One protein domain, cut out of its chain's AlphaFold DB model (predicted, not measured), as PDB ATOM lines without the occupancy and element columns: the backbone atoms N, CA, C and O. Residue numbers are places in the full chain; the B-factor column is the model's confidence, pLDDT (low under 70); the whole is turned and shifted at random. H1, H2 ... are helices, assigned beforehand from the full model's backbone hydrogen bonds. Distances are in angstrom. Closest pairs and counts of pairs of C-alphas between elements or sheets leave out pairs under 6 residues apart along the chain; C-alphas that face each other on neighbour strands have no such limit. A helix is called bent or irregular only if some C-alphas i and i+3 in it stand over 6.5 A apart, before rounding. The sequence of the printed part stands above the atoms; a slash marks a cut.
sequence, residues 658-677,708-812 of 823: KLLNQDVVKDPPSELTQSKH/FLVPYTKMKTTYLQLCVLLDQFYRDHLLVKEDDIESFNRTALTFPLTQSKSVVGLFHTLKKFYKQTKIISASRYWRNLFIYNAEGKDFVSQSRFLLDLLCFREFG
ATOM      1  N   LYS A 658       3.189 -43.171  32.813       73.69
ATOM      2  CA  LYS A 658       1.727 -43.256  32.675       73.69
ATOM      3  C   LYS A 658       0.963 -43.128  34.002       73.69
ATOM      4  O   LYS A 658      -0.225 -42.838  33.980       73.69
ATOM      5  N   LEU A 659       1.633 -43.364  35.128       75.56
ATOM      6  CA  LEU A 659       1.057 -43.298  36.471       75.56
ATOM      7  C   LEU A 659       1.399 -41.987  37.196       75.56
ATOM      8  O   LEU A 659       0.969 -41.799  38.329       75.56
ATOM      9  N   LEU A 660       2.186 -41.097  36.580       79.75
ATOM     10  CA  LEU A 660       2.536 -39.805  37.163       79.75
ATOM     11  C   LEU A 660       1.389 -38.801  37.008       79.75
ATOM     12  O   LEU A 660       0.678 -38.778  36.002       79.75
ATOM     13  N   ASN A 661       1.254 -37.916  37.988       82.69
ATOM     14  CA  ASN A 661       0.333 -36.796  37.938       82.69
ATOM     15  C   ASN A 661       0.649 -35.867  36.760       82.69
ATOM     16  O   ASN A 661       1.811 -35.634  36.423       82.69
ATOM     17  N   GLN A 662      -0.384 -35.267  36.165       83.38
ATOM     18  CA  GLN A 662      -0.211 -34.371  35.019       83.38
ATOM     19  C   GLN A 662       0.651 -33.143  35.339       83.38
ATOM     20  O   GLN A 662       1.391 -32.686  34.476       83.38
ATOM     21  N   ASP A 663       0.556 -32.599  36.549       83.56
ATOM     22  CA  ASP A 663       1.395 -31.507  37.051       83.56
ATOM     23  C   ASP A 663       2.868 -31.921  37.158       83.56
ATOM     24  O   ASP A 663       3.721 -31.192  36.662       83.56
ATOM     25  N   VAL A 664       3.163 -33.126  37.659       84.69
ATOM     26  CA  VAL A 664       4.531 -33.682  37.672       84.69
ATOM     27  C   VAL A 664       5.054 -33.911  36.255       84.69
ATOM     28  O   VAL A 664       6.222 -33.675  35.976       84.69
ATOM     29  N   VAL A 665       4.206 -34.366  35.332       86.38
ATOM     30  CA  VAL A 665       4.602 -34.537  33.926       86.38
ATOM     31  C   VAL A 665       4.885 -33.185  33.261       86.38
ATOM     32  O   VAL A 665       5.822 -33.081  32.471       86.38
ATOM     33  N   LYS A 666       4.095 -32.151  33.579       86.38
ATOM     34  CA  LYS A 666       4.272 -30.789  33.054       86.38
ATOM     35  C   LYS A 666       5.498 -30.088  33.631       86.38
ATOM     36  O   LYS A 666       6.137 -29.346  32.893       86.38
ATOM     37  N   ASP A 667       5.807 -30.304  34.906       85.62
ATOM     38  CA  ASP A 667       6.969 -29.729  35.588       85.62
ATOM     39  C   ASP A 667       7.705 -30.804  36.410       85.62
ATOM     40  O   ASP A 667       7.493 -30.949  37.618       85.62
ATOM     41  N   PRO A 668       8.534 -31.630  35.748       87.38
ATOM     42  CA  PRO A 668       9.162 -32.775  36.382       87.38
ATOM     43  C   PRO A 668      10.282 -32.354  37.340       87.38
ATOM     44  O   PRO A 668      11.211 -31.647  36.932       87.38
ATOM     45  N   PRO A 669      10.295 -32.875  38.580       84.94
ATOM     46  CA  PRO A 669      11.433 -32.738  39.476       84.94
ATOM     47  C   PRO A 669      12.732 -33.209  38.822       84.94
ATOM     48  O   PRO A 669      12.769 -34.201  38.084       84.94
ATOM     49  N   SER A 670      13.830 -32.522  39.137       82.94
ATOM     50  CA  SER A 670      15.152 -32.829  38.586       82.94
ATOM     51  C   SER A 670      15.576 -34.272  38.852       82.94
ATOM     52  O   SER A 670      16.127 -34.913  37.966       82.94
ATOM     53  N   GLU A 671      15.259 -34.825  40.021       83.44
ATOM     54  CA  GLU A 671      15.574 -36.211  40.388       83.44
ATOM     55  C   GLU A 671      14.906 -37.275  39.500       83.44
ATOM     56  O   GLU A 671      15.410 -38.396  39.401       83.44
ATOM     57  N   LEU A 672      13.805 -36.942  38.815       83.00
ATOM     58  CA  LEU A 672      13.147 -37.862  37.885       83.00
ATOM     59  C   LEU A 672      13.791 -37.860  36.498       83.00
ATOM     60  O   LEU A 672      13.763 -38.886  35.819       83.00
ATOM     61  N   THR A 673      14.364 -36.735  36.068       87.81
ATOM     62  CA  THR A 673      14.782 -36.524  34.672       87.81
ATOM     63  C   THR A 673      16.291 -36.372  34.497       87.81
ATOM     64  O   THR A 673      16.834 -36.760  33.458       87.81
ATOM     65  N   GLN A 674      17.009 -35.861  35.498       84.19
ATOM     66  CA  GLN A 674      18.431 -35.559  35.384       84.19
ATOM     67  C   GLN A 674      19.293 -36.808  35.570       84.19
ATOM     68  O   GLN A 674      19.359 -37.416  36.634       84.19
ATOM     69  N   SER A 675      20.016 -37.167  34.511       85.12
ATOM     70  CA  SER A 675      21.141 -38.095  34.563       85.12
ATOM     71  C   SER A 675      22.074 -37.822  33.386       85.12
ATOM     72  O   SER A 675      21.609 -37.425  32.317       85.12
ATOM     73  N   LYS A 676      23.377 -38.108  33.533       83.75
ATOM     74  CA  LYS A 676      24.351 -37.984  32.428       83.75
ATOM     75  C   LYS A 676      23.903 -38.767  31.181       83.75
ATOM     76  O   LYS A 676      24.133 -38.336  30.057       83.75
ATOM     77  N   HIS A 677      23.242 -39.910  31.384       85.88
ATOM     78  CA  HIS A 677      22.687 -40.730  30.306       85.88
ATOM     79  C   HIS A 677      21.581 -39.999  29.533       85.88
ATOM     80  O   HIS A 677      21.617 -39.952  28.303       85.88
ATOM     81  N   PHE A 708      10.020 -35.661  29.521       92.56
ATOM     82  CA  PHE A 708      11.249 -35.040  29.030       92.56
ATOM     83  C   PHE A 708      11.011 -33.854  28.100       92.56
ATOM     84  O   PHE A 708      11.989 -33.276  27.626       92.56
ATOM     85  N   LEU A 709       9.757 -33.427  27.894       92.88
ATOM     86  CA  LEU A 709       9.458 -32.262  27.064       92.88
ATOM     87  C   LEU A 709      10.128 -30.991  27.605       92.88
ATOM     88  O   LEU A 709      10.841 -30.310  26.870       92.88
ATOM     89  N   VAL A 710       9.954 -30.682  28.893       91.56
ATOM     90  CA  VAL A 710      10.559 -29.485  29.505       91.56
ATOM     91  C   VAL A 710      12.095 -29.553  29.513       91.56
ATOM     92  O   VAL A 710      12.719 -28.609  29.014       91.56
ATOM     93  N   PRO A 711      12.736 -30.645  29.993       91.38
ATOM     94  CA  PRO A 711      14.187 -30.810  29.883       91.38
ATOM     95  C   PRO A 711      14.719 -30.654  28.453       91.38
ATOM     96  O   PRO A 711      15.724 -29.969  28.245       91.38
ATOM     97  N   TYR A 712      14.035 -31.238  27.466       91.69
ATOM     98  CA  TYR A 712      14.398 -31.117  26.056       91.69
ATOM     99  C   TYR A 712      14.326 -29.667  25.576       91.69
ATOM    100  O   TYR A 712      15.317 -29.151  25.062       91.69
ATOM    101  N   THR A 713      13.196 -28.985  25.779       90.75
ATOM    102  CA  THR A 713      12.988 -27.600  25.321       90.75
ATOM    103  C   THR A 713      14.016 -26.653  25.934       90.75
ATOM    104  O   THR A 713      14.571 -25.794  25.238       90.75
ATOM    105  N   LYS A 714      14.335 -26.845  27.221       89.81
ATOM    106  CA  LYS A 714      15.383 -26.087  27.909       89.81
ATOM    107  C   LYS A 714      16.750 -26.324  27.264       89.81
ATOM    108  O   LYS A 714      17.418 -25.363  26.884       89.81
ATOM    109  N   MET A 715      17.144 -27.585  27.076       88.62
ATOM    110  CA  MET A 715      18.435 -27.940  26.478       88.62
ATOM    111  C   MET A 715      18.556 -27.465  25.024       88.62
ATOM    112  O   MET A 715      19.583 -26.896  24.655       88.62
ATOM    113  N   LYS A 716      17.495 -27.623  24.221       89.12
ATOM    114  CA  LYS A 716      17.403 -27.147  22.831       89.12
ATOM    115  C   LYS A 716      17.601 -25.638  22.768       89.12
ATOM    116  O   LYS A 716      18.439 -25.161  22.006       89.12
ATOM    117  N   THR A 717      16.900 -24.887  23.617       89.06
ATOM    118  CA  THR A 717      17.033 -23.424  23.691       89.06
ATOM    119  C   THR A 717      18.462 -23.013  24.050       89.06
ATOM    120  O   THR A 717      19.065 -22.201  23.347       89.06
ATOM    121  N   THR A 718      19.042 -23.614  25.093       87.06
ATOM    122  CA  THR A 718      20.423 -23.338  25.525       87.06
ATOM    123  C   THR A 718      21.444 -23.654  24.425       87.06
ATOM    124  O   THR A 718      22.358 -22.860  24.182       87.06
ATOM    125  N   TYR A 719      21.266 -24.774  23.715       86.75
ATOM    126  CA  TYR A 719      22.113 -25.187  22.595       86.75
ATOM    127  C   TYR A 719      22.026 -24.239  21.398       86.75
ATOM    128  O   TYR A 719      23.057 -23.794  20.886       86.75
ATOM    129  N   LEU A 720      20.814 -23.880  20.968       86.31
ATOM    130  CA  LEU A 720      20.612 -22.972  19.837       86.31
ATOM    131  C   LEU A 720      21.221 -21.603  20.121       86.31
ATOM    132  O   LEU A 720      21.968 -21.067  19.301       86.31
ATOM    133  N   GLN A 721      20.988 -21.070  21.320       86.69
ATOM    134  CA  GLN A 721      21.615 -19.820  21.712       86.69
ATOM    135  C   GLN A 721      23.147 -19.946  21.779       86.69
ATOM    136  O   GLN A 721      23.843 -18.948  21.590       86.69
ATOM    137  N   LEU A 722      23.711 -21.116  22.116       84.06
ATOM    138  CA  LEU A 722      25.169 -21.317  22.155       84.06
ATOM    139  C   LEU A 722      25.744 -21.289  20.742       84.06
ATOM    140  O   LEU A 722      26.745 -20.617  20.510       84.06
ATOM    141  N   CYS A 723      25.077 -21.951  19.797       84.62
ATOM    142  CA  CYS A 723      25.467 -21.933  18.391       84.62
ATOM    143  C   CYS A 723      25.458 -20.510  17.820       84.62
ATOM    144  O   CYS A 723      26.433 -20.107  17.194       84.62
ATOM    145  N   VAL A 724      24.413 -19.722  18.105       87.19
ATOM    146  CA  VAL A 724      24.331 -18.316  17.670       87.19
ATOM    147  C   VAL A 724      25.499 -17.491  18.212       87.19
ATOM    148  O   VAL A 724      26.128 -16.763  17.446       87.19
ATOM    149  N   LEU A 725      25.829 -17.636  19.502       85.94
ATOM    150  CA  LEU A 725      26.960 -16.924  20.110       85.94
ATOM    151  C   LEU A 725      28.302 -17.321  19.486       85.94
ATOM    152  O   LEU A 725      29.135 -16.454  19.233       85.94
ATOM    153  N   LEU A 726      28.515 -18.616  19.231       84.94
ATOM    154  CA  LEU A 726      29.731 -19.106  18.577       84.94
ATOM    155  C   LEU A 726      29.856 -18.555  17.152       84.94
ATOM    156  O   LEU A 726      30.927 -18.080  16.777       84.94
ATOM    157  N   ASP A 727      28.766 -18.566  16.384       86.00
ATOM    158  CA  ASP A 727      28.750 -18.078  15.003       86.00
ATOM    159  C   ASP A 727      28.958 -16.560  14.919       86.00
ATOM    160  O   ASP A 727      29.663 -16.080  14.030       86.00
ATOM    161  N   GLN A 728      28.343 -15.794  15.825       88.50
ATOM    162  CA  GLN A 728      28.550 -14.345  15.939       88.50
ATOM    163  C   GLN A 728      29.998 -14.032  16.313       88.50
ATOM    164  O   GLN A 728      30.676 -13.315  15.585       88.50
ATOM    165  N   PHE A 729      30.516 -14.655  17.375       88.75
ATOM    166  CA  PHE A 729      31.889 -14.420  17.814       88.75
ATOM    167  C   PHE A 729      32.913 -14.775  16.730       88.75
ATOM    168  O   PHE A 729      33.871 -14.033  16.503       88.75
ATOM    169  N   TYR A 730      32.698 -15.891  16.025       87.31
ATOM    170  CA  TYR A 730      33.571 -16.287  14.928       87.31
ATOM    171  C   TYR A 730      33.564 -15.249  13.800       87.31
ATOM    172  O   TYR A 730      34.633 -14.813  13.370       87.31
ATOM    173  N   ARG A 731      32.376 -14.821  13.349       88.69
ATOM    174  CA  ARG A 731      32.219 -13.809  12.290       88.69
ATOM    175  C   ARG A 731      32.852 -12.474  12.658       88.69
ATOM    176  O   ARG A 731      33.625 -11.936  11.868       88.69
ATOM    177  N   ASP A 732      32.548 -11.975  13.848       90.25
ATOM    178  CA  ASP A 732      32.841 -10.592  14.220       90.25
ATOM    179  C   ASP A 732      34.297 -10.409  14.672       90.25
ATOM    180  O   ASP A 732      34.875  -9.334  14.509       90.25
ATOM    181  N   HIS A 733      34.912 -11.456  15.236       87.62
ATOM    182  CA  HIS A 733      36.209 -11.326  15.907       87.62
ATOM    183  C   HIS A 733      37.312 -12.240  15.376       87.62
ATOM    184  O   HIS A 733      38.485 -11.864  15.463       87.62
ATOM    185  N   LEU A 734      36.977 -13.421  14.848       87.88
ATOM    186  CA  LEU A 734      37.976 -14.423  14.455       87.88
ATOM    187  C   LEU A 734      38.202 -14.497  12.948       87.88
ATOM    188  O   LEU A 734      39.343 -14.674  12.526       87.88
ATOM    189  N   LEU A 735      37.154 -14.313  12.143       87.12
ATOM    190  CA  LEU A 735      37.211 -14.422  10.685       87.12
ATOM    191  C   LEU A 735      38.262 -13.479  10.076       87.12
ATOM    192  O   LEU A 735      39.057 -13.883   9.235       87.12
ATOM    193  N   VAL A 736      38.321 -12.238  10.564       88.38
ATOM    194  CA  VAL A 736      39.287 -11.217  10.114       88.38
ATOM    195  C   VAL A 736      40.724 -11.469  10.588       88.38
ATOM    196  O   VAL A 736      41.651 -10.832  10.100       88.38
ATOM    197  N   LYS A 737      40.920 -12.394  11.537       88.00
ATOM    198  CA  LYS A 737      42.221 -12.754  12.124       88.00
ATOM    199  C   LYS A 737      42.658 -14.163  11.739       88.00
ATOM    200  O   LYS A 737      43.599 -14.684  12.327       88.00
ATOM    201  N   GLU A 738      41.977 -14.810  10.792       83.06
ATOM    202  CA  GLU A 738      42.215 -16.221  10.488       83.06
ATOM    203  C   GLU A 738      43.673 -16.518  10.119       83.06
ATOM    204  O   GLU A 738      44.171 -17.587  10.471       83.06
ATOM    205  N   ASP A 739      44.366 -15.606   9.443       85.62
ATOM    206  CA  ASP A 739      45.729 -15.847   8.961       85.62
ATOM    207  C   ASP A 739      46.822 -15.515   9.996       85.62
ATOM    208  O   ASP A 739      47.957 -15.965   9.851       85.62
ATOM    209  N   ASP A 740      46.475 -14.828  11.091       90.81
ATOM    210  CA  ASP A 740      47.365 -14.562  12.227       90.81
ATOM    211  C   ASP A 740      47.024 -15.503  13.391       90.81
ATOM    212  O   ASP A 740      46.127 -15.248  14.197       90.81
ATOM    213  N   ILE A 741      47.758 -16.615  13.484       87.62
ATOM    214  CA  ILE A 741      47.509 -17.673  14.476       87.62
ATOM    215  C   ILE A 741      47.634 -17.153  15.916       87.62
ATOM    216  O   ILE A 741      46.863 -17.572  16.784       87.62
ATOM    217  N   GLU A 742      48.582 -16.257  16.197       88.19
ATOM    218  CA  GLU A 742      48.802 -15.768  17.560       88.19
ATOM    219  C   GLU A 742      47.662 -14.836  17.992       88.19
ATOM    220  O   GLU A 742      47.087 -15.002  19.075       88.19
ATOM    221  N   SER A 743      47.277 -13.910  17.109       88.38
ATOM    222  CA  SER A 743      46.148 -13.000  17.326       88.38
ATOM    223  C   SER A 743      44.810 -13.741  17.373       88.38
ATOM    224  O   SER A 743      43.966 -13.440  18.228       88.38
ATOM    225  N   PHE A 744      44.632 -14.769  16.535       90.06
ATOM    226  CA  PHE A 744      43.480 -15.670  16.570       90.06
ATOM    227  C   PHE A 744      43.371 -16.369  17.925       90.06
ATOM    228  O   PHE A 744      42.333 -16.277  18.574       90.06
ATOM    229  N   ASN A 745      44.447 -17.011  18.395       87.56
ATOM    230  CA  ASN A 745      44.453 -17.737  19.668       87.56
ATOM    231  C   ASN A 745      44.150 -16.814  20.850       87.56
ATOM    232  O   ASN A 745      43.347 -17.159  21.717       87.56
ATOM    233  N   ARG A 746      44.765 -15.626  20.874       86.75
ATOM    234  CA  ARG A 746      44.544 -14.632  21.930       86.75
ATOM    235  C   ARG A 746      43.099 -14.139  21.945       86.75
ATOM    236  O   ARG A 746      42.521 -14.018  23.017       86.75
ATOM    237  N   THR A 747      42.516 -13.904  20.768       86.56
ATOM    238  CA  THR A 747      41.116 -13.474  20.625       86.56
ATOM    239  C   THR A 747      40.151 -14.605  20.976       86.56
ATOM    240  O   THR A 747      39.189 -14.382  21.690       86.56
ATOM    241  N   ALA A 748      40.418 -15.844  20.563       84.81
ATOM    242  CA  ALA A 748      39.583 -16.996  20.900       84.81
ATOM    243  C   ALA A 748      39.458 -17.212  22.421       84.81
ATOM    244  O   ALA A 748      38.387 -17.571  22.906       84.81
ATOM    245  N   LEU A 749      40.521 -16.935  23.187       85.75
ATOM    246  CA  LEU A 749      40.509 -17.004  24.656       85.75
ATOM    247  C   LEU A 749      39.650 -15.923  25.330       85.75
ATOM    248  O   LEU A 749      39.360 -16.053  26.517       85.75
ATOM    249  N   THR A 750      39.230 -14.875  24.612       85.94
ATOM    250  CA  THR A 750      38.323 -13.851  25.160       85.94
ATOM    251  C   THR A 750      36.851 -14.244  25.050       85.94
ATOM    252  O   THR A 750      35.987 -13.440  25.398       85.94
ATOM    253  N   PHE A 751      36.534 -15.443  24.546       82.50
ATOM    254  CA  PHE A 751      35.153 -15.899  24.445       82.50
ATOM    255  C   PHE A 751      34.519 -16.039  25.848       82.50
ATOM    256  O   PHE A 751      35.096 -16.714  26.705       82.50
ATOM    257  N   PRO A 752      33.328 -15.458  26.109       66.50
ATOM    258  CA  PRO A 752      32.807 -15.263  27.471       66.50
ATOM    259  C   PRO A 752      32.474 -16.534  28.268       66.50
ATOM    260  O   PRO A 752      32.171 -16.445  29.453       66.50
ATOM    261  N   LEU A 753      32.491 -17.712  27.637       64.44
ATOM    262  CA  LEU A 753      31.972 -18.947  28.225       64.44
ATOM    263  C   LEU A 753      33.047 -19.930  28.701       64.44
ATOM    264  O   LEU A 753      32.676 -20.982  29.200       64.44
ATOM    265  N   THR A 754      34.351 -19.657  28.551       56.97
ATOM    266  CA  THR A 754      35.420 -20.487  29.158       56.97
ATOM    267  C   THR A 754      36.821 -19.890  28.930       56.97
ATOM    268  O   THR A 754      37.237 -19.695  27.795       56.97
ATOM    269  N   GLN A 755      37.624 -19.713  29.990       60.94
ATOM    270  CA  GLN A 755      39.060 -19.366  29.885       60.94
ATOM    271  C   GLN A 755      39.948 -20.613  29.675       60.94
ATOM    272  O   GLN A 755      40.981 -20.781  30.322       60.94
ATOM    273  N   SER A 756      39.524 -21.547  28.822       62.91
ATOM    274  CA  SER A 756      40.195 -22.846  28.670       62.91
ATOM    275  C   SER A 756      40.828 -23.020  27.288       62.91
ATOM    276  O   SER A 756      40.332 -22.517  26.280       62.91
ATOM    277  N   LYS A 757      41.923 -23.790  27.221       67.38
ATOM    278  CA  LYS A 757      42.604 -24.128  25.957       67.38
ATOM    279  C   LYS A 757      41.705 -24.892  24.970       67.38
ATOM    280  O   LYS A 757      41.971 -24.861  23.771       67.38
ATOM    281  N   SER A 758      40.643 -25.551  25.437       70.88
ATOM    282  CA  SER A 758      39.710 -26.293  24.580       70.88
ATOM    283  C   SER A 758      38.827 -25.384  23.715       70.88
ATOM    284  O   SER A 758      38.464 -25.785  22.611       70.88
ATOM    285  N   VAL A 759      38.571 -24.137  24.127       73.81
ATOM    286  CA  VAL A 759      37.848 -23.136  23.311       73.81
ATOM    287  C   VAL A 759      38.627 -22.762  22.056       73.81
ATOM    288  O   VAL A 759      38.068 -22.674  20.965       73.81
ATOM    289  N   VAL A 760      39.943 -22.593  22.188       79.75
ATOM    290  CA  VAL A 760      40.822 -22.301  21.049       79.75
ATOM    291  C   VAL A 760      40.802 -23.467  20.056       79.75
ATOM    292  O   VAL A 760      40.676 -23.252  18.852       79.75
ATOM    293  N   GLY A 761      40.849 -24.705  20.560       79.19
ATOM    294  CA  GLY A 761      40.709 -25.914  19.740       79.19
ATOM    295  C   GLY A 761      39.371 -25.985  18.992       79.19
ATOM    296  O   GLY A 761      39.351 -26.290  17.797       79.19
ATOM    297  N   LEU A 762      38.263 -25.632  19.654       80.06
ATOM    298  CA  LEU A 762      36.941 -25.548  19.024       80.06
ATOM    299  C   LEU A 762      36.942 -24.567  17.845       80.06
ATOM    300  O   LEU A 762      36.543 -24.934  16.738       80.06
ATOM    301  N   PHE A 763      37.433 -23.344  18.050       82.69
ATOM    302  CA  PHE A 763      37.439 -22.326  17.002       82.69
ATOM    303  C   PHE A 763      38.386 -22.650  15.841       82.69
ATOM    304  O   PHE A 763      38.046 -22.361  14.694       82.69
ATOM    305  N   HIS A 764      39.522 -23.316  16.081       83.00
ATOM    306  CA  HIS A 764      40.350 -23.852  14.987       83.00
ATOM    307  C   HIS A 764      39.611 -24.895  14.153       83.00
ATOM    308  O   HIS A 764      39.781 -24.962  12.934       83.00
ATOM    309  N   THR A 765      38.764 -25.698  14.790       80.25
ATOM    310  CA  THR A 765      38.001 -26.718  14.071       80.25
ATOM    311  C   THR A 765      36.850 -26.095  13.279       80.25
ATOM    312  O   THR A 765      36.667 -26.434  12.108       80.25
ATOM    313  N   LEU A 766      36.164 -25.094  13.845       79.50
ATOM    314  CA  LEU A 766      35.194 -24.265  13.115       79.50
ATOM    315  C   LEU A 766      35.838 -23.548  11.922       79.50
ATOM    316  O   LEU A 766      35.259 -23.529  10.839       79.50
ATOM    317  N   LYS A 767      37.071 -23.051  12.076       83.12
ATOM    318  CA  LYS A 767      37.861 -22.481  10.976       83.12
ATOM    319  C   LYS A 767      38.104 -23.481   9.857       83.12
ATOM    320  O   LYS A 767      37.888 -23.167   8.686       83.12
ATOM    321  N   LYS A 768      38.529 -24.702  10.193       83.56
ATOM    322  CA  LYS A 768      38.721 -25.772   9.203       83.56
ATOM    323  C   LYS A 768      37.414 -26.082   8.466       83.56
ATOM    324  O   LYS A 768      37.417 -26.165   7.239       83.56
ATOM    325  N   PHE A 769      36.309 -26.179   9.202       79.06
ATOM    326  CA  PHE A 769      34.982 -26.429   8.645       79.06
ATOM    327  C   PHE A 769      34.505 -25.303   7.716       79.06
ATOM    328  O   PHE A 769      34.033 -25.566   6.606       79.06
ATOM    329  N   TYR A 770      34.689 -24.044   8.118       81.69
ATOM    330  CA  TYR A 770      34.373 -22.880   7.293       81.69
ATOM    331  C   TYR A 770      35.208 -22.850   6.009       81.69
ATOM    332  O   TYR A 770      34.668 -22.614   4.927       81.69
ATOM    333  N   LYS A 771      36.510 -23.158   6.076       84.62
ATOM    334  CA  LYS A 771      37.362 -23.215   4.876       84.62
ATOM    335  C   LYS A 771      36.868 -24.243   3.855       84.62
ATOM    336  O   LYS A 771      36.974 -23.970   2.659       84.62
ATOM    337  N   GLN A 772      36.311 -25.361   4.323       81.88
ATOM    338  CA  GLN A 772      35.766 -26.434   3.488       81.88
ATOM    339  C   GLN A 772      34.389 -26.098   2.904       81.88
ATOM    340  O   GLN A 772      34.163 -26.306   1.718       81.88
ATOM    341  N   THR A 773      33.471 -25.581   3.722       80.00
ATOM    342  CA  THR A 773      32.056 -25.426   3.336       80.00
ATOM    343  C   THR A 773      31.681 -24.019   2.893       80.00
ATOM    344  O   THR A 773      30.633 -23.835   2.283       80.00
ATOM    345  N   LYS A 774      32.511 -23.023   3.221       82.50
ATOM    346  CA  LYS A 774      32.206 -21.585   3.126       82.50
ATOM    347  C   LYS A 774      30.973 -21.160   3.930       82.50
ATOM    348  O   LYS A 774      30.402 -20.107   3.671       82.50
ATOM    349  N   ILE A 775      30.580 -21.951   4.932       78.06
ATOM    350  CA  ILE A 775      29.422 -21.690   5.791       78.06
ATOM    351  C   ILE A 775      29.883 -21.643   7.249       78.06
ATOM    352  O   ILE A 775      30.477 -22.593   7.753       78.06
ATOM    353  N   ILE A 776      29.596 -20.533   7.933       77.31
ATOM    354  CA  ILE A 776      29.825 -20.391   9.377       77.31
ATOM    355  C   ILE A 776      28.549 -20.844  10.074       77.31
ATOM    356  O   ILE A 776      27.552 -20.122  10.083       77.31
ATOM    357  N   SER A 777      28.560 -22.081  10.561       81.62
ATOM    358  CA  SER A 777      27.442 -22.653  11.302       81.62
ATOM    359  C   SER A 777      27.953 -23.700  12.285       81.62
ATOM    360  O   SER A 777      28.229 -24.843  11.913       81.62
ATOM    361  N   ALA A 778      28.068 -23.304  13.549       77.44
ATOM    362  CA  ALA A 778      28.453 -24.162  14.657       77.44
ATOM    363  C   ALA A 778      27.476 -25.332  14.804       77.44
ATOM    364  O   ALA A 778      27.905 -26.457  15.037       77.44
ATOM    365  N   SER A 779      26.179 -25.100  14.577       79.88
ATOM    366  CA  SER A 779      25.169 -26.160  14.592       79.88
ATOM    367  C   SER A 779      25.395 -27.206  13.493       79.88
ATOM    368  O   SER A 779      25.343 -28.402  13.776       79.88
ATOM    369  N   ARG A 780      25.717 -26.792  12.256       77.94
ATOM    370  CA  ARG A 780      26.081 -27.726  11.172       77.94
ATOM    371  C   ARG A 780      27.407 -28.430  11.437       77.94
ATOM    372  O   ARG A 780      27.525 -29.611  11.127       77.94
ATOM    373  N   TYR A 781      28.382 -27.727  12.009       78.44
ATOM    374  CA  TYR A 781      29.651 -28.325  12.413       78.44
ATOM    375  C   TYR A 781      29.436 -29.441  13.442       78.44
ATOM    376  O   TYR A 781      29.873 -30.564  13.206       78.44
ATOM    377  N   TRP A 782      28.722 -29.160  14.539       74.62
ATOM    378  CA  TRP A 782      28.435 -30.152  15.576       74.62
ATOM    379  C   TRP A 782      27.628 -31.323  15.031       74.62
ATOM    380  O   TRP A 782      27.962 -32.463  15.327       74.62
ATOM    381  N   ARG A 783      26.636 -31.066  14.172       73.25
ATOM    382  CA  ARG A 783      25.880 -32.128  13.500       73.25
ATOM    383  C   ARG A 783      26.787 -33.051  12.693       73.25
ATOM    384  O   ARG A 783      26.774 -34.255  12.918       73.25
ATOM    385  N   ASN A 784      27.608 -32.488  11.808       70.56
ATOM    386  CA  ASN A 784      28.534 -33.277  11.000       70.56
ATOM    387  C   ASN A 784      29.504 -34.053  11.896       70.56
ATOM    388  O   ASN A 784      29.722 -35.237  11.685       70.56
ATOM    389  N   LEU A 785      30.030 -33.424  12.946       70.62
ATOM    390  CA  LEU A 785      30.918 -34.089  13.892       70.62
ATOM    391  C   LEU A 785      30.242 -35.286  14.584       70.62
ATOM    392  O   LEU A 785      30.856 -36.340  14.703       70.62
ATOM    393  N   PHE A 786      28.981 -35.143  15.003       67.44
ATOM    394  CA  PHE A 786      28.202 -36.218  15.629       67.44
ATOM    395  C   PHE A 786      27.907 -37.377  14.673       67.44
ATOM    396  O   PHE A 786      27.890 -38.524  15.107       67.44
ATOM    397  N   ILE A 787      27.690 -37.081  13.393       63.94
ATOM    398  CA  ILE A 787      27.456 -38.078  12.343       63.94
ATOM    399  C   ILE A 787      28.752 -38.839  12.036       63.94
ATOM    400  O   ILE A 787      28.790 -40.062  12.108       63.94
ATOM    401  N   TYR A 788      29.845 -38.118  11.766       59.78
ATOM    402  CA  TYR A 788      31.109 -38.717  11.331       59.78
ATOM    403  C   TYR A 788      31.877 -39.437  12.451       59.78
ATOM    404  O   TYR A 788      32.671 -40.325  12.154       59.78
ATOM    405  N   ASN A 789      31.656 -39.084  13.725       59.31
ATOM    406  CA  ASN A 789      32.354 -39.698  14.864       59.31
ATOM    407  C   ASN A 789      31.519 -40.737  15.627       59.31
ATOM    408  O   ASN A 789      31.982 -41.207  16.666       59.31
ATOM    409  N   ALA A 790      30.328 -41.118  15.147       51.44
ATOM    410  CA  ALA A 790      29.435 -42.057  15.839       51.44
ATOM    411  C   ALA A 790      30.084 -43.424  16.167       51.44
ATOM    412  O   ALA A 790      29.633 -44.107  17.082       51.44
ATOM    413  N   GLU A 791      31.180 -43.784  15.491       44.25
ATOM    414  CA  GLU A 791      31.902 -45.054  15.658       44.25
ATOM    415  C   GLU A 791      33.230 -44.933  16.452       44.25
ATOM    416  O   GLU A 791      33.965 -45.909  16.598       44.25
ATOM    417  N   GLY A 792      33.575 -43.750  16.991       48.78
ATOM    418  CA  GLY A 792      34.902 -43.470  17.568       48.78
ATOM    419  C   GLY A 792      34.948 -43.141  19.071       48.78
ATOM    420  O   GLY A 792      34.038 -42.539  19.637       48.78
ATOM    421  N   LYS A 793      36.089 -43.429  19.726       44.88
ATOM    422  CA  LYS A 793      36.388 -43.029  21.127       44.88
ATOM    423  C   LYS A 793      36.356 -41.503  21.361       44.88
ATOM    424  O   LYS A 793      36.168 -41.072  22.498       44.88
ATOM    425  N   ASP A 794      36.485 -40.698  20.305       54.91
ATOM    426  CA  ASP A 794      36.413 -39.228  20.355       54.91
ATOM    427  C   ASP A 794      34.984 -38.675  20.513       54.91
ATOM    428  O   ASP A 794      34.798 -37.513  20.877       54.91
ATOM    429  N   PHE A 795      33.955 -39.502  20.317       56.94
ATOM    430  CA  PHE A 795      32.555 -39.102  20.463       56.94
ATOM    431  C   PHE A 795      32.190 -38.710  21.901       56.94
ATOM    432  O   PHE A 795      31.546 -37.685  22.145       56.94
ATOM    433  N   VAL A 796      32.640 -39.507  22.876       59.34
ATOM    434  CA  VAL A 796      32.346 -39.293  24.301       59.34
ATOM    435  C   VAL A 796      33.053 -38.040  24.818       59.34
ATOM    436  O   VAL A 796      32.463 -37.276  25.581       59.34
ATOM    437  N   SER A 797      34.294 -37.791  24.387       63.53
ATOM    438  CA  SER A 797      35.069 -36.620  24.814       63.53
ATOM    439  C   SER A 797      34.496 -35.315  24.250       63.53
ATOM    440  O   SER A 797      34.365 -34.337  24.988       63.53
ATOM    441  N   GLN A 798      34.075 -35.306  22.981       66.75
ATOM    442  CA  GLN A 798      33.488 -34.133  22.322       66.75
ATOM    443  C   GLN A 798      32.070 -33.827  22.815       66.75
ATOM    444  O   GLN A 798      31.745 -32.667  23.068       66.75
ATOM    445  N   SER A 799      31.245 -34.855  23.026       63.09
ATOM    446  CA  SER A 799      29.907 -34.690  23.608       63.09
ATOM    447  C   SER A 799      29.976 -34.200  25.053       63.09
ATOM    448  O   SER A 799      29.204 -33.329  25.443       63.09
ATOM    449  N   ARG A 800      30.934 -34.712  25.840       67.69
ATOM    450  CA  ARG A 800      31.198 -34.226  27.201       67.69
ATOM    451  C   ARG A 800      31.630 -32.764  27.192       67.69
ATOM    452  O   ARG A 800      31.095 -31.988  27.965       67.69
ATOM    453  N   PHE A 801      32.510 -32.370  26.270       72.00
ATOM    454  CA  PHE A 801      32.907 -30.970  26.115       72.00
ATOM    455  C   PHE A 801      31.728 -30.056  25.741       72.00
ATOM    456  O   PHE A 801      31.596 -28.967  26.301       72.00
ATOM    457  N   LEU A 802      30.840 -30.492  24.841       71.75
ATOM    458  CA  LEU A 802      29.632 -29.739  24.502       71.75
ATOM    459  C   LEU A 802      28.665 -29.645  25.696       71.75
ATOM    460  O   LEU A 802      28.159 -28.561  25.974       71.75
ATOM    461  N   LEU A 803      28.456 -30.733  26.443       67.38
ATOM    462  CA  LEU A 803      27.670 -30.721  27.684       67.38
ATOM    463  C   LEU A 803      28.276 -29.786  28.737       67.38
ATOM    464  O   LEU A 803      27.543 -29.016  29.352       67.38
ATOM    465  N   ASP A 804      29.600 -29.790  28.899       69.44
ATOM    466  CA  ASP A 804      30.307 -28.906  29.828       69.44
ATOM    467  C   ASP A 804      30.099 -27.427  29.449       69.44
ATOM    468  O   ASP A 804      29.840 -26.598  30.325       69.44
ATOM    469  N   LEU A 805      30.129 -27.092  28.151       68.44
ATOM    470  CA  LEU A 805      29.815 -25.744  27.653       68.44
ATOM    471  C   LEU A 805      28.356 -25.343  27.924       68.44
ATOM    472  O   LEU A 805      28.091 -24.196  28.294       68.44
ATOM    473  N   LEU A 806      27.408 -26.272  27.754       69.50
ATOM    474  CA  LEU A 806      25.985 -26.031  28.023       69.50
ATOM    475  C   LEU A 806      25.719 -25.839  29.524       69.50
ATOM    476  O   LEU A 806      25.051 -24.880  29.910       69.50
ATOM    477  N   CYS A 807      26.298 -26.688  30.379       60.56
ATOM    478  CA  CYS A 807      26.193 -26.579  31.836       60.56
ATOM    479  C   CYS A 807      26.824 -25.288  32.373       60.56
ATOM    480  O   CYS A 807      26.242 -24.646  33.248       60.56
ATOM    481  N   PHE A 808      27.985 -24.881  31.846       60.22
ATOM    482  CA  PHE A 808      28.635 -23.632  32.256       60.22
ATOM    483  C   PHE A 808      27.751 -22.418  31.968       60.22
ATOM    484  O   PHE A 808      27.634 -21.518  32.796       60.22
ATOM    485  N   ARG A 809      27.080 -22.412  30.813       63.22
ATOM    486  CA  ARG A 809      26.152 -21.345  30.435       63.22
ATOM    487  C   ARG A 809      24.919 -21.285  31.337       63.22
ATOM    488  O   ARG A 809      24.455 -20.194  31.645       63.22
ATOM    489  N   GLU A 810      24.372 -22.434  31.715       55.59
ATOM    490  CA  GLU A 810      23.131 -22.502  32.490       55.59
ATOM    491  C   GLU A 810      23.342 -22.183  33.978       55.59
ATOM    492  O   GLU A 810      22.480 -21.565  34.599       55.59
ATOM    493  N   PHE A 811      24.494 -22.562  34.543       48.91
ATOM    494  CA  PHE A 811      24.730 -22.470  35.988       48.91
ATOM    495  C   PHE A 811      25.891 -21.549  36.392       48.91
ATOM    496  O   PHE A 811      26.031 -21.253  37.574       48.91
ATOM    497  N   GLY A 812      26.738 -21.095  35.461       46.34
ATOM    498  CA  GLY A 812      27.927 -20.290  35.776       46.34
ATOM    499  C   GLY A 812      29.013 -21.045  36.558       46.34
ATOM    500  O   GLY A 812      29.925 -20.424  37.101       46.34
TER     501      GLY A 812
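Overview. This is residues 658 to 677 and 708 to 812 of the 823 residues of an uncharacterized protein of Naegleria fowleri (UniProt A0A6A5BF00). One long helix, H3, makes the long axis; after it, H4 folds back along its last residues, while H5, H6 and H7 are set crosswise beside it, and two short helices, H1 and H2, lie near its first residues. The printed part has 125 residues, with seven named helices, H1 to H7 in order, and no named strand: all helix. It is loose, with a radius of gyration of the C-alphas of 17.2 A, and spans 59 by 32 by 23 A.

Arrangement. The hub is H3, residues 708 to 737, with a kink of 40 degrees near residue 731; it is irregular, but only just, with C-alphas 732 and 735 6.8 A apart. Its residues 733 to 737 touch H4, residues 741 to 748, as a helical hairpin; the closest C-alphas, of Lys 737 and Phe 744, are 5.5 A apart. Residues 720 to 727 touch H6, residues 778 to 788; the closest C-alphas are Cys 723 and Ala 778, 5.3 A. Residues 715 to 722 touch H7, residues 794 to 811, about perpendicular at 82 degrees; the closest C-alphas are Thr 718 and Leu 806, 6.7 A. H5, residues 757 to 773, touches H4; the closest C-alphas are Ala 748 and Val 760, 5.4 A. H1, residues 662 to 666, and H2, residues 670 to 673, are each close to H3 but not clearly touching. Every O i to N i+4 pair is within hydrogen-bond range in H1, H4, H5, H6 and H7, and 23 of 26 in H3; H2 is too short for one.

Along the chain. H3 runs 41.7 A from C-alpha 708 at (11.249, -35.040, 29.030) to C-alpha 737 at (42.221, -12.754, 12.124). H5 is 25.0 A long, H6 15.2 A, and H7 25.7 A, ending at C-alpha 811 (24.730, -22.470, 35.988).

Size, cuts and confidence. Residues 678 to 707 are not printed; C-alphas 677 and 708 are 12.8 A apart. pLDDT is under 70 at residues 752 to 757, 786 to 800 and 803 to 812.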